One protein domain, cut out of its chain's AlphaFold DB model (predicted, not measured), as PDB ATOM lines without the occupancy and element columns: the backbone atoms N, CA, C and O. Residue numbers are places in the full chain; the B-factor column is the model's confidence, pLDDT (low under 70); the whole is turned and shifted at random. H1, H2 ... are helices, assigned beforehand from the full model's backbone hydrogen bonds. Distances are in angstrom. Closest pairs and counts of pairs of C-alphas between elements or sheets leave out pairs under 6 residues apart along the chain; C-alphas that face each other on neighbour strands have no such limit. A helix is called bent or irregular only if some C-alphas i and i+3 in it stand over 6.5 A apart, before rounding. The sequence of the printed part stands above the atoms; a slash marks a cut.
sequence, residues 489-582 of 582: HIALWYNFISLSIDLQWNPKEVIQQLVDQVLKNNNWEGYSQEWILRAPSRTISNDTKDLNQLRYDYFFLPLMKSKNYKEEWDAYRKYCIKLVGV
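This is residues 489 to 582 of the 582 residues of an uncharacterized protein of Opitutae bacterium (UniProt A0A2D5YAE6). Two helical hairpins, H1 with H2 and H3 with H4, are stacked so that H4 lies in the middle, with H3 on one side of it and the pair H1 and H2 on the other. The long link between the hairpins, residues 519 to 543, runs to the end of the body where H3 turns into H4, then back along its length. The printed part has 94 residues with four named helices, H1, H2, H3 and H4 in chain order, and no named strand; the class is all helix. It is compact and rounded, with a radius of gyration of the C-alphas of 12.5 A and spans of 33 by 27 by 21 A.

H1, residues 490 to 502, and H2, residues 508 to 518, touch as a hairpin at a shallow tilt of 13 degrees, opposite ways; their closest C-alphas, of Ile 497 and Ile 511, are 6.9 A apart. H4, residues 565 to 581, touches H2 with residues 576 to 581 alone, closest at the C-alphas of Gln 512 and Val 580, 5.8 A. H1, H2 and H4 form an up and down bundle, each running against the one before it. H1 and H4 are close but not clearly touching. H3, residues 544 to 561, touches H4 as a hairpin at a shallow tilt of 15 degrees, closest at the C-alphas of Tyr 554 and Tyr 575, 4.8 A. H3 is apart from H1 and H2. In H1 and H2 every O i to N i+4 pair is within hydrogen-bond range; in H3 9 of 14 are, in H4 12 of 13.

H1 begins at C-alpha 490 (217.602, 184.055, 197.629). H3 is 24.8 A long and only just irregular: C-alphas 553 and 556 are 6.8 A apart. H4, 24.4 A, ends at C-alpha 581 (222.290, 166.858, 190.481).

The C-alphas farthest apart, of Pro 507 and Lys 563, are 34.9 A apart. The printed part has no cut. The link H2 to H3 is long; the other two are tight. Mean pLDDT of the printed part is 87.9; residues 540 to 545 and 582 are under 70.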
ATOM      1  N   HIS A 489     218.539 186.007 201.848       93.75
ATOM      2  CA  HIS A 489     218.111 186.499 200.538       93.75
ATOM      3  C   HIS A 489     218.483 185.557 199.385       93.75
ATOM      4  O   HIS A 489     219.654 185.316 199.080       93.75
ATOM      5  N   ILE A 490     217.465 185.087 198.665       94.06
ATOM      6  CA  ILE A 490     217.602 184.055 197.629       94.06
ATOM      7  C   ILE A 490     218.453 184.478 196.422       94.06
ATOM      8  O   ILE A 490     219.172 183.652 195.869       94.06
ATOM      9  N   ALA A 491     218.440 185.759 196.040       93.75
ATOM     10  CA  ALA A 491     219.229 186.257 194.908       93.75
ATOM     11  C   ALA A 491     220.744 186.209 195.169       93.75
ATOM     12  O   ALA A 491     221.519 185.823 194.291       93.75
ATOM     13  N   LEU A 492     221.154 186.551 196.399       95.94
ATOM     14  CA  LEU A 492     222.554 186.489 196.823       95.94
ATOM     15  C   LEU A 492     223.038 185.042 196.776       95.94
ATOM     16  O   LEU A 492     224.074 184.752 196.182       95.94
ATOM     17  N   TRP A 493     222.246 184.123 197.329       96.25
ATOM     18  CA  TRP A 493     222.551 182.701 197.271       96.25
ATOM     19  C   TRP A 493     222.597 182.152 195.856       96.25
ATOM     20  O   TRP A 493     223.527 181.420 195.534       96.25
ATOM     21  N   TYR A 494     221.636 182.513 195.005       96.75
ATOM     22  CA  TYR A 494     221.633 182.085 193.613       96.75
ATOM     23  C   TYR A 494     222.940 182.478 192.919       96.75
ATOM     24  O   TYR A 494     223.636 181.622 192.378       96.75
ATOM     25  N   ASN A 495     223.319 183.757 192.995       97.38
ATOM     26  CA  ASN A 495     224.535 184.248 192.354       97.38
ATOM     27  C   ASN A 495     225.808 183.652 192.983       97.38
ATOM     28  O   ASN A 495     226.742 183.323 192.252       97.38
ATOM     29  N   PHE A 496     225.836 183.437 194.303       97.69
ATOM     30  CA  PHE A 496     226.939 182.751 194.985       97.69
ATOM     31  C   PHE A 496     227.103 181.297 194.521       97.69
ATOM     32  O   PHE A 496     228.218 180.854 194.236       97.69
ATOM     33  N   ILE A 497     225.999 180.550 194.434       96.69
ATOM     34  CA  ILE A 497     225.989 179.162 193.962       96.69
ATOM     35  C   ILE A 497     226.435 179.121 192.500       96.69
ATOM     36  O   ILE A 497     227.328 178.347 192.162       96.69
ATOM     37  N   SER A 498     225.894 179.994 191.647       95.94
ATOM     38  CA  SER A 498     226.287 180.079 190.239       95.94
ATOM     39  C   SER A 498     227.781 180.356 190.059       95.94
ATOM     40  O   SER A 498     228.435 179.689 189.260       95.94
ATOM     41  N   LEU A 499     228.349 181.284 190.837       96.00
ATOM     42  CA  LEU A 499     229.793 181.532 190.843       96.00
ATOM     43  C   LEU A 499     230.590 180.334 191.360       96.00
ATOM     44  O   LEU A 499     231.626 180.001 190.791       96.00
ATOM     45  N   SER A 500     230.102 179.672 192.410       95.94
ATOM     46  CA  SER A 500     230.749 178.479 192.961       95.94
ATOM     47  C   SER A 500     230.826 177.346 191.938       95.94
ATOM     48  O   SER A 500     231.828 176.636 191.920       95.94
ATOM     49  N   ILE A 501     229.807 177.208 191.082       93.44
ATOM     50  CA  ILE A 501     229.789 176.272 189.951       93.44
ATOM     51  C   ILE A 501     230.808 176.704 188.884       93.44
ATOM     52  O   ILE A 501     231.692 175.925 188.536       93.44
ATOM     53  N   ASP A 502     230.731 177.946 188.395       91.56
ATOM     54  CA  ASP A 502     231.602 178.448 187.314       91.56
ATOM     55  C   ASP A 502     233.100 178.418 187.678       91.56
ATOM     56  O   ASP A 502     233.962 178.141 186.835       91.56
ATOM     57  N   LEU A 503     233.415 178.734 188.933       93.12
ATOM     58  CA  LEU A 503     234.780 178.891 189.433       93.12
ATOM     59  C   LEU A 503     235.257 177.704 190.275       93.12
ATOM     60  O   LEU A 503     236.365 177.754 190.803       93.12
ATOM     61  N   GLN A 504     234.438 176.652 190.396       92.44
ATOM     62  CA  GLN A 504     234.755 175.418 191.126       92.44
ATOM     63  C   GLN A 504     235.250 175.678 192.560       92.44
ATOM     64  O   GLN A 504     236.194 175.061 193.047       92.44
ATOM     65  N   TRP A 505     234.617 176.623 193.263       94.06
ATOM     66  CA  TRP A 505     235.048 177.040 194.603       94.06
ATOM     67  C   TRP A 505     234.830 175.993 195.690       94.06
ATOM     68  O   TRP A 505     235.464 176.073 196.746       94.06
ATOM     69  N   ASN A 506     233.888 175.075 195.484       92.00
ATOM     70  CA  ASN A 506     233.488 174.077 196.463       92.00
ATOM     71  C   ASN A 506     233.299 172.711 195.782       92.00
ATOM     72  O   ASN A 506     232.915 172.677 194.611       92.00
ATOM     73  N   PRO A 507     233.513 171.599 196.510       90.81
ATOM     74  CA  PRO A 507     233.150 170.263 196.040       90.81
ATOM     75  C   PRO A 507     231.658 170.149 195.702       90.81
ATOM     76  O   PRO A 507     230.829 170.870 196.270       90.81
ATOM     77  N   LYS A 508     231.314 169.206 194.816       89.25
ATOM     78  CA  LYS A 508     229.937 168.959 194.354       89.25
ATOM     79  C   LYS A 508     228.968 168.765 195.519       89.25
ATOM     80  O   LYS A 508     227.887 169.342 195.514       89.25
ATOM     81  N   GLU A 509     229.373 168.009 196.533       92.19
ATOM     82  CA  GLU A 509     228.552 167.637 197.690       92.19
ATOM     83  C   GLU A 509     228.155 168.869 198.508       92.19
ATOM     84  O   GLU A 509     227.009 168.998 198.935       92.19
ATOM     85  N   VAL A 510     229.088 169.811 198.673       94.19
ATOM     86  CA  VAL A 510     228.845 171.072 199.383       94.19
ATOM     87  C   VAL A 510     227.883 171.946 198.585       94.19
ATOM     88  O   VAL A 510     226.927 172.478 199.144       94.19
ATOM     89  N   ILE A 511     228.087 172.074 197.270       93.75
ATOM     90  CA  ILE A 511     227.175 172.850 196.417       93.75
ATOM     91  C   ILE A 511     225.775 172.216 196.423       93.75
ATOM     92  O   ILE A 511     224.785 172.937 196.515       93.75
ATOM     93  N   GLN A 512     225.680 170.884 196.393       93.69
ATOM     94  CA  GLN A 512     224.409 170.160 196.428       93.69
ATOM     95  C   GLN A 512     223.640 170.444 197.719       93.69
ATOM     96  O   GLN A 512     222.464 170.792 197.654       93.69
ATOM     97  N   GLN A 513     224.310 170.392 198.874       94.12
ATOM     98  CA  GLN A 513     223.705 170.746 200.160       94.12
ATOM     99  C   GLN A 513     223.173 172.186 200.168       94.12
ATOM    100  O   GLN A 513     222.039 172.418 200.588       94.12
ATOM    101  N   LEU A 514     223.948 173.143 199.644       94.25
ATOM    102  CA  LEU A 514     223.519 174.542 199.538       94.25
ATOM    103  C   LEU A 514     222.298 174.701 198.622       94.25
ATOM    104  O   LEU A 514     221.350 175.407 198.963       94.25
ATOM    105  N   VAL A 515     222.288 174.029 197.472       94.62
ATOM    106  CA  VAL A 515     221.159 174.041 196.531       94.62
ATOM    107  C   VAL A 515     219.910 173.411 197.146       94.62
ATOM    108  O   VAL A 515     218.815 173.963 197.002       94.62
ATOM    109  N   ASP A 516     220.046 172.281 197.839       93.56
ATOM    110  CA  ASP A 516     218.931 171.608 198.506       93.56
ATOM    111  C   ASP A 516     218.335 172.488 199.614       93.56
ATOM    112  O   ASP A 516     217.112 172.605 199.712       93.56
ATOM    113  N   GLN A 517     219.186 173.157 200.395       92.38
ATOM    114  CA  GLN A 517     218.766 174.040 201.482       92.38
ATOM    115  C   GLN A 517     218.128 175.338 200.970       92.38
ATOM    116  O   GLN A 517     217.113 175.782 201.507       92.38
ATOM    117  N   VAL A 518     218.718 175.963 199.946       93.81
ATOM    118  CA  VAL A 518     218.357 177.331 199.555       93.81
ATOM    119  C   VAL A 518     217.463 177.400 198.326       93.81
ATOM    120  O   VAL A 518     216.623 178.291 198.251       93.81
ATOM    121  N   LEU A 519     217.591 176.494 197.360       93.69
ATOM    122  CA  LEU A 519     216.850 176.592 196.101       93.69
ATOM    123  C   LEU A 519     215.698 175.592 196.025       93.69
ATOM    124  O   LEU A 519     214.609 175.972 195.608       93.69
ATOM    125  N   LYS A 520     215.864 174.329 196.427       88.62
ATOM    126  CA  LYS A 520     214.933 173.230 196.076       88.62
ATOM    127  C   LYS A 520     213.483 173.384 196.537       88.62
ATOM    128  O   LYS A 520     212.596 172.906 195.835       88.62
ATOM    129  N   ASN A 521     213.232 174.139 197.604       85.00
ATOM    130  CA  ASN A 521     211.877 174.395 198.110       85.00
ATOM    131  C   ASN A 521     211.525 175.888 198.228       85.00
ATOM    132  O   ASN A 521     210.446 176.213 198.711       85.00
ATOM    133  N   ASN A 522     212.394 176.790 197.760       84.31
ATOM    134  CA  ASN A 522     212.171 178.230 197.882       84.31
ATOM    135  C   ASN A 522     211.831 178.853 196.525       84.31
ATOM    136  O   ASN A 522     212.616 178.795 195.575       84.31
ATOM    137  N   ASN A 523     210.654 179.471 196.455       83.19
ATOM    138  CA  ASN A 523     210.265 180.347 195.357       83.19
ATOM    139  C   ASN A 523     210.609 181.796 195.707       83.19
ATOM    140  O   ASN A 523     210.651 182.164 196.879       83.19
ATOM    141  N   TRP A 524     210.822 182.623 194.685       89.19
ATOM    142  CA  TRP A 524     211.092 184.042 194.865       89.19
ATOM    143  C   TRP A 524     209.985 184.881 194.241       89.19
ATOM    144  O   TRP A 524     209.969 185.124 193.038       89.19
ATOM    145  N   GLU A 525     209.043 185.327 195.069       78.38
ATOM    146  CA  GLU A 525     207.932 186.174 194.611       78.38
ATOM    147  C   GLU A 525     208.377 187.607 194.279       78.38
ATOM    148  O   GLU A 525     207.716 188.291 193.508       78.38
ATOM    149  N   GLY A 526     209.523 188.044 194.813       82.69
ATOM    150  CA  GLY A 526     210.092 189.377 194.589       82.69
ATOM    151  C   GLY A 526     211.046 189.488 193.396       82.69
ATOM    152  O   GLY A 526     211.726 190.507 193.272       82.69
ATOM    153  N   TYR A 527     211.156 188.457 192.552       90.81
ATOM    154  CA  TYR A 527     212.014 188.531 191.372       90.81
ATOM    155  C   TYR A 527     211.474 189.550 190.356       90.81
ATOM    156  O   TYR A 527     210.292 189.549 190.018       90.81
ATOM    157  N   SER A 528     212.372 190.394 189.849       89.25
ATOM    158  CA  SER A 528     212.091 191.419 188.844       89.25
ATOM    159  C   SER A 528     213.281 191.605 187.897       89.25
ATOM    160  O   SER A 528     214.393 191.128 188.140       89.25
ATOM    161  N   GLN A 529     213.066 192.369 186.830       86.50
ATOM    162  CA  GLN A 529     214.071 192.730 185.833       86.50
ATOM    163  C   GLN A 529     215.258 193.545 186.382       86.50
ATOM    164  O   GLN A 529     216.300 193.619 185.725       86.50
ATOM    165  N   GLU A 530     215.140 194.126 187.576       90.06
ATOM    166  CA  GLU A 530     216.205 194.901 188.231       90.06
ATOM    167  C   GLU A 530     217.271 194.008 188.889       90.06
ATOM    168  O   GLU A 530     218.341 194.481 189.283       90.06
ATOM    169  N   TRP A 531     217.007 192.702 188.976       93.31
ATOM    170  CA  TRP A 531     217.964 191.720 189.462       93.31
ATOM    171  C   TRP A 531     218.770 191.122 188.312       93.31
ATOM    172  O   TRP A 531     218.243 190.703 187.272       93.31
ATOM    173  N   ILE A 532     220.082 191.059 188.514       95.38
ATOM    174  CA  ILE A 532     221.015 190.360 187.641       95.38
ATOM    175  C   ILE A 532     221.204 188.950 188.197       95.38
ATOM    176  O   ILE A 532     221.658 188.767 189.327       95.38
ATOM    177  N   LEU A 533     220.850 187.952 187.385       94.75
ATOM    178  CA  LEU A 533     221.038 186.539 187.699       94.75
ATOM    179  C   LEU A 533     222.071 185.924 186.766       94.75
ATOM    180  O   LEU A 533     221.928 185.951 185.538       94.75
ATOM    181  N   ARG A 534     223.110 185.346 187.370       93.06
ATOM    182  CA  ARG A 534     224.175 184.638 186.668       93.06
ATOM    183  C   ARG A 534     223.730 183.241 186.272       93.06
ATOM    184  O   ARG A 534     223.556 182.382 187.130       93.06
ATOM    185  N   ALA A 535     223.596 183.007 184.972       90.38
ATOM    186  CA  ALA A 535     223.417 181.666 184.435       90.38
ATOM    187  C   ALA A 535     224.780 180.956 184.388       90.38
ATOM    188  O   ALA A 535     225.655 181.435 183.661       90.38
ATOM    189  N   PRO A 536     224.978 179.840 185.115       88.12
ATOM    190  CA  PRO A 536     226.247 179.127 185.070       88.12
ATOM    191  C   PRO A 536     226.579 178.665 183.651       88.12
ATOM    192  O   PRO A 536     225.722 178.171 182.905       88.12
ATOM    193  N   SER A 537     227.841 178.837 183.288       82.62
ATOM    194  CA  SER A 537     228.407 178.550 181.970       82.62
ATOM    195  C   SER A 537     229.184 177.233 181.918       82.62
ATOM    196  O   SER A 537     229.563 176.800 180.829       82.62
ATOM    197  N   ARG A 538     229.406 176.599 183.075       78.50
ATOM    198  CA  ARG A 538     230.121 175.328 183.250       78.50
ATOM    199  C   ARG A 538     229.295 174.338 184.078       78.50
ATOM    200  O   ARG A 538     228.391 174.734 184.811       78.50
ATOM    201  N   THR A 539     229.624 173.057 183.963       72.50
ATOM    202  CA  THR A 539     229.190 171.988 184.875       72.50
ATOM    203  C   THR A 539     230.193 171.804 186.009       72.50
ATOM    204  O   THR A 539     231.366 172.160 185.885       72.50
ATOM    205  N   ILE A 540     229.734 171.200 187.109       66.25
ATOM    206  CA  ILE A 540     230.624 170.724 188.178       66.25
ATOM    207  C   ILE A 540     231.396 169.473 187.716       66.25
ATOM    208  O   ILE A 540     232.542 169.273 188.110       66.25
ATOM    209  N   SER A 541     230.799 168.650 186.847       62.44
ATOM    210  CA  SER A 541     231.466 167.535 186.173       62.44
ATOM    211  C   SER A 541     232.239 168.022 184.937       62.44
ATOM    212  O   SER A 541     231.777 168.895 184.207       62.44
ATOM    213  N   ASN A 542     233.413 167.452 184.652       58.81
ATOM    214  CA  ASN A 542     234.200 167.794 183.454       58.81
ATOM    215  C   ASN A 542     233.565 167.297 182.131       58.81
ATOM    216  O   ASN A 542     234.163 167.481 181.068       58.81
ATOM    217  N   ASP A 543     232.382 166.669 182.168       63.81
ATOM    218  CA  ASP A 543     231.693 166.210 180.962       63.81
ATOM    219  C   ASP A 543     230.892 167.347 180.313       63.81
ATOM    220  O   ASP A 543     229.833 167.776 180.772       63.81
ATOM    221  N   THR A 544     231.430 167.852 179.210       61.91
ATOM    222  CA  THR A 544     230.835 168.949 178.442       61.91
ATOM    223  C   THR A 544     229.700 168.495 177.524       61.91
ATOM    224  O   THR A 544     228.946 169.350 177.048       61.91
ATOM    225  N   LYS A 545     229.548 167.185 177.262       61.50
ATOM    226  CA  LYS A 545     228.479 166.676 176.388       61.50
ATOM    227  C   LYS A 545     227.105 166.809 177.050       61.50
ATOM    228  O   LYS A 545     226.164 167.223 176.375       61.50
ATOM    229  N   ASP A 546     227.024 166.601 178.365       71.56
ATOM    230  CA  ASP A 546     225.773 166.720 179.127       71.56
ATOM    231  C   ASP A 546     225.358 168.177 179.379       71.56
ATOM    232  O   ASP A 546     224.168 168.496 179.382       71.56
ATOM    233  N   LEU A 547     226.316 169.105 179.516       79.50
ATOM    234  CA  LEU A 547     226.022 170.516 179.809       79.50
ATOM    235  C   LEU A 547     225.128 171.165 178.750       79.50
ATOM    236  O   LEU A 547     224.218 171.926 179.079       79.50
ATOM    237  N   ASN A 548     225.393 170.898 177.473       77.19
ATOM    238  CA  ASN A 548     224.615 171.489 176.387       77.19
ATOM    239  C   ASN A 548     223.160 171.018 176.449       77.19
ATOM    240  O   ASN A 548     222.247 171.845 176.399       77.19
ATOM    241  N   GLN A 549     222.948 169.718 176.636       79.06
ATOM    242  CA  GLN A 549     221.610 169.158 176.760       79.06
ATOM    243  C   GLN A 549     220.877 169.720 177.984       79.06
ATOM    244  O   GLN A 549     219.752 170.204 177.874       79.06
ATOM    245  N   LEU A 550     221.558 169.786 179.129       85.62
ATOM    246  CA  LEU A 550     221.013 170.382 180.348       85.62
ATOM    247  C   LEU A 550     220.635 171.855 180.158       85.62
ATOM    248  O   LEU A 550     219.559 172.284 180.576       85.62
ATOM    249  N   ARG A 551     221.497 172.643 179.505       85.12
ATOM    250  CA  ARG A 551     221.221 174.051 179.177       85.12
ATOM    251  C   ARG A 551     220.010 174.196 178.276       85.12
ATOM    252  O   ARG A 551     219.228 175.128 178.451       85.12
ATOM    253  N   TYR A 552     219.865 173.309 177.304       82.69
ATOM    254  CA  TYR A 552     218.708 173.305 176.428       82.69
ATOM    255  C   TYR A 552     217.422 173.037 177.223       82.69
ATOM    256  O   TYR A 552     216.546 173.905 177.258       82.69
ATOM    257  N   ASP A 553     217.352 171.895 177.914       84.88
ATOM    258  CA  ASP A 553     216.134 171.397 178.568       84.88
ATOM    259  C   ASP A 553     215.705 172.242 179.764       84.88
ATOM    260  O   ASP A 553     214.513 172.452 179.992       84.88
ATOM    261  N   TYR A 554     216.673 172.719 180.548       89.38
ATOM    262  CA  TYR A 554     216.400 173.320 181.851       89.38
ATOM    263  C   TYR A 554     216.602 174.831 181.893       89.38
ATOM    264  O   TYR A 554     216.147 175.449 182.853       89.38
ATOM    265  N   PHE A 555     217.220 175.437 180.873       89.19
ATOM    266  CA  PHE A 555     217.456 176.881 180.844       89.19
ATOM    267  C   PHE A 555     216.826 177.575 179.639       89.19
ATOM    268  O   PHE A 555     215.864 178.325 179.802       89.19
ATOM    269  N   PHE A 556     217.323 177.323 178.426       85.81
ATOM    270  CA  PHE A 556     216.872 178.052 177.239       85.81
ATOM    271  C   PHE A 556     215.403 177.777 176.923       85.81
ATOM    272  O   PHE A 556     214.628 178.719 176.759       85.81
ATOM    273  N   LEU A 557     215.003 176.505 176.873       85.19
ATOM    274  CA  LEU A 557     213.630 176.138 176.557       85.19
ATOM    275  C   LEU A 557     212.627 176.647 177.612       85.19
ATOM    276  O   LEU A 557     211.643 177.275 177.211       85.19
ATOM    277  N   PRO A 558     212.858 176.484 178.931       90.00
ATOM    278  CA  PRO A 558     211.996 177.078 179.949       90.00
ATOM    279  C   PRO A 558     211.931 178.609 179.896       90.00
ATOM    280  O   PRO A 558     210.836 179.157 179.986       90.00
ATOM    281  N   LEU A 559     213.050 179.312 179.672       88.75
ATOM    282  CA  LEU A 559     213.047 180.779 179.544       88.75
ATOM    283  C   LEU A 559     212.245 181.276 178.336       88.75
ATOM    284  O   LEU A 559     211.609 182.327 178.398       88.75
ATOM    285  N   MET A 560     212.259 180.533 177.230       85.06
ATOM    286  CA  MET A 560     211.421 180.844 176.068       85.06
ATOM    287  C   MET A 560     209.947 180.496 176.290       85.06
ATOM    288  O   MET A 560     209.090 181.012 175.583       85.06
ATOM    289  N   LYS A 561     209.635 179.608 177.236       86.44
ATOM    290  CA  LYS A 561     208.254 179.266 177.600       86.44
ATOM    291  C   LYS A 561     207.702 180.173 178.704       86.44
ATOM    292  O   LYS A 561     206.485 180.188 178.870       86.44
ATOM    293  N   SER A 562     208.555 180.912 179.421       90.56
ATOM    294  CA  SER A 562     208.136 181.746 180.548       90.56
ATOM    295  C   SER A 562     207.266 182.918 180.099       90.56
ATOM    296  O   SER A 562     207.596 183.613 179.139       90.56
ATOM    297  N   LYS A 563     206.166 183.141 180.817       90.94
ATOM    298  CA  LYS A 563     205.144 184.165 180.542       90.94
ATOM    299  C   LYS A 563     205.012 185.202 181.657       90.94
ATOM    300  O   LYS A 563     204.111 186.030 181.622       90.94
ATOM    301  N   ASN A 564     205.852 185.113 182.681       91.25
ATOM    302  CA  ASN A 564     205.913 186.035 183.809       91.25
ATOM    303  C   ASN A 564     207.272 185.891 184.516       91.25
ATOM    304  O   ASN A 564     208.018 184.938 184.267       91.25
ATOM    305  N   TYR A 565     207.582 186.820 185.425       91.31
ATOM    306  CA  TYR A 565     208.834 186.794 186.188       91.31
ATOM    307  C   TYR A 565     208.968 185.537 187.059       91.31
ATOM    308  O   TYR A 565     210.052 184.972 187.143       91.31
ATOM    309  N   LYS A 566     207.881 185.023 187.650       92.50
ATOM    310  CA  LYS A 566     207.932 183.794 188.461       92.50
ATOM    311  C   LYS A 566     208.429 182.593 187.649       92.50
ATOM    312  O   LYS A 566     209.314 181.872 188.099       92.50
ATOM    313  N   GLU A 567     207.899 182.401 186.445       92.94
ATOM    314  CA  GLU A 567     208.324 181.335 185.533       92.94
ATOM    315  C   GLU A 567     209.760 181.538 185.026       92.94
ATOM    316  O   GLU A 567     210.493 180.568 184.832       92.94
ATOM    317  N   GLU A 568     210.181 182.788 184.827       92.69
ATOM    318  CA  GLU A 568     211.568 183.116 184.490       92.69
ATOM    319  C   GLU A 568     212.523 182.750 185.633       92.69
ATOM    320  O   GLU A 568     213.512 182.052 185.404       92.69
ATOM    321  N   TRP A 569     212.195 183.124 186.870       94.12
ATOM    322  CA  TRP A 569     212.931 182.692 188.058       94.12
ATOM    323  C   TRP A 569     212.986 181.165 188.164       94.12
ATOM    324  O   TRP A 569     214.059 180.596 188.373       94.12
ATOM    325  N   ASP A 570     211.857 180.484 187.963       94.06
ATOM    326  CA  ASP A 570     211.795 179.024 187.998       94.06
ATOM    327  C   ASP A 570     212.735 178.379 186.975       94.06
ATOM    328  O   ASP A 570     213.336 177.346 187.278       94.06
ATOM    329  N   ALA A 571     212.910 178.977 185.793       93.56
ATOM    330  CA  ALA A 571     213.876 178.511 184.802       93.56
ATOM    331  C   ALA A 571     215.323 178.636 185.312       93.56
ATOM    332  O   ALA A 571     216.067 177.654 185.307       93.56
ATOM    333  N   TYR A 572     215.716 179.808 185.825       94.56
ATOM    334  CA  TYR A 572     217.047 180.026 186.415       94.56
ATOM    335  C   TYR A 572     217.335 179.056 187.566       94.56
ATOM    336  O   TYR A 572     218.406 178.440 187.634       94.56
ATOM    337  N   ARG A 573     216.360 178.906 188.462       94.88
ATOM    338  CA  ARG A 573     216.419 178.060 189.649       94.88
ATOM    339  C   ARG A 573     216.527 176.579 189.295       94.88
ATOM    340  O   ARG A 573     217.424 175.902 189.796       94.88
ATOM    341  N   LYS A 574     215.648 176.065 188.428       94.38
ATOM    342  CA  LYS A 574     215.656 174.652 188.008       94.38
ATOM    343  C   LYS A 574     216.933 174.295 187.261       94.38
ATOM    344  O   LYS A 574     217.470 173.217 187.501       94.38
ATOM    345  N   TYR A 575     217.435 175.195 186.416       93.69
ATOM    346  CA  TYR A 575     218.717 175.001 185.746       93.69
ATOM    347  C   TYR A 575     219.858 174.837 186.754       93.69
ATOM    348  O   TYR A 575     220.593 173.856 186.688       93.69
ATOM    349  N   CYS A 576     219.950 175.737 187.737       93.50
ATOM    350  CA  CYS A 576     220.958 175.652 188.791       93.50
ATOM    351  C   CYS A 576     220.843 174.339 189.585       93.50
ATOM    352  O   CYS A 576     221.838 173.644 189.749       93.50
ATOM    353  N   ILE A 577     219.629 173.930 189.981       92.94
ATOM    354  CA  ILE A 577     219.394 172.647 190.669       92.94
ATOM    355  C   ILE A 577     219.889 171.460 189.831       92.94
ATOM    356  O   ILE A 577     220.512 170.535 190.355       92.94
ATOM    357  N   LYS A 578     219.622 171.473 188.524       91.94
ATOM    358  CA  LYS A 578     219.974 170.368 187.628       91.94
ATOM    359  C   LYS A 578     221.467 170.261 187.356       91.94
ATOM    360  O   LYS A 578     221.952 169.145 187.245       91.94
ATOM    361  N   LEU A 579     222.192 171.375 187.320       89.25
ATOM    362  CA  LEU A 579     223.648 171.366 187.143       89.25
ATOM    363  C   LEU A 579     224.406 170.666 188.274       89.25
ATOM    364  O   LEU A 579     225.522 170.204 188.055       89.25
ATOM    365  N   VAL A 580     223.824 170.621 189.472       85.50
ATOM    366  CA  VAL A 580     224.461 170.024 190.653       85.50
ATOM    367  C   VAL A 580     224.022 168.575 190.865       85.50
ATOM    368  O   VAL A 580     224.798 167.767 191.368       85.50
ATOM    369  N   GLY A 581     222.817 168.222 190.406       72.69
ATOM    370  CA  GLY A 581     222.290 166.858 190.481       72.69
ATOM    371  C   GLY A 581     222.844 165.875 189.443       72.69
ATOM    372  O   GLY A 581     222.547 164.688 189.556       72.69
ATOM    373  N   VAL A 582     223.606 166.348 188.447       57.59
ATOM    374  CA  VAL A 582     224.232 165.532 187.382       57.59
ATOM    375  C   VAL A 582     225.595 165.042 187.826       57.59
ATOM    376  O   VAL A 582     226.443 165.878 188.214       57.59
TER     377      VAL A 582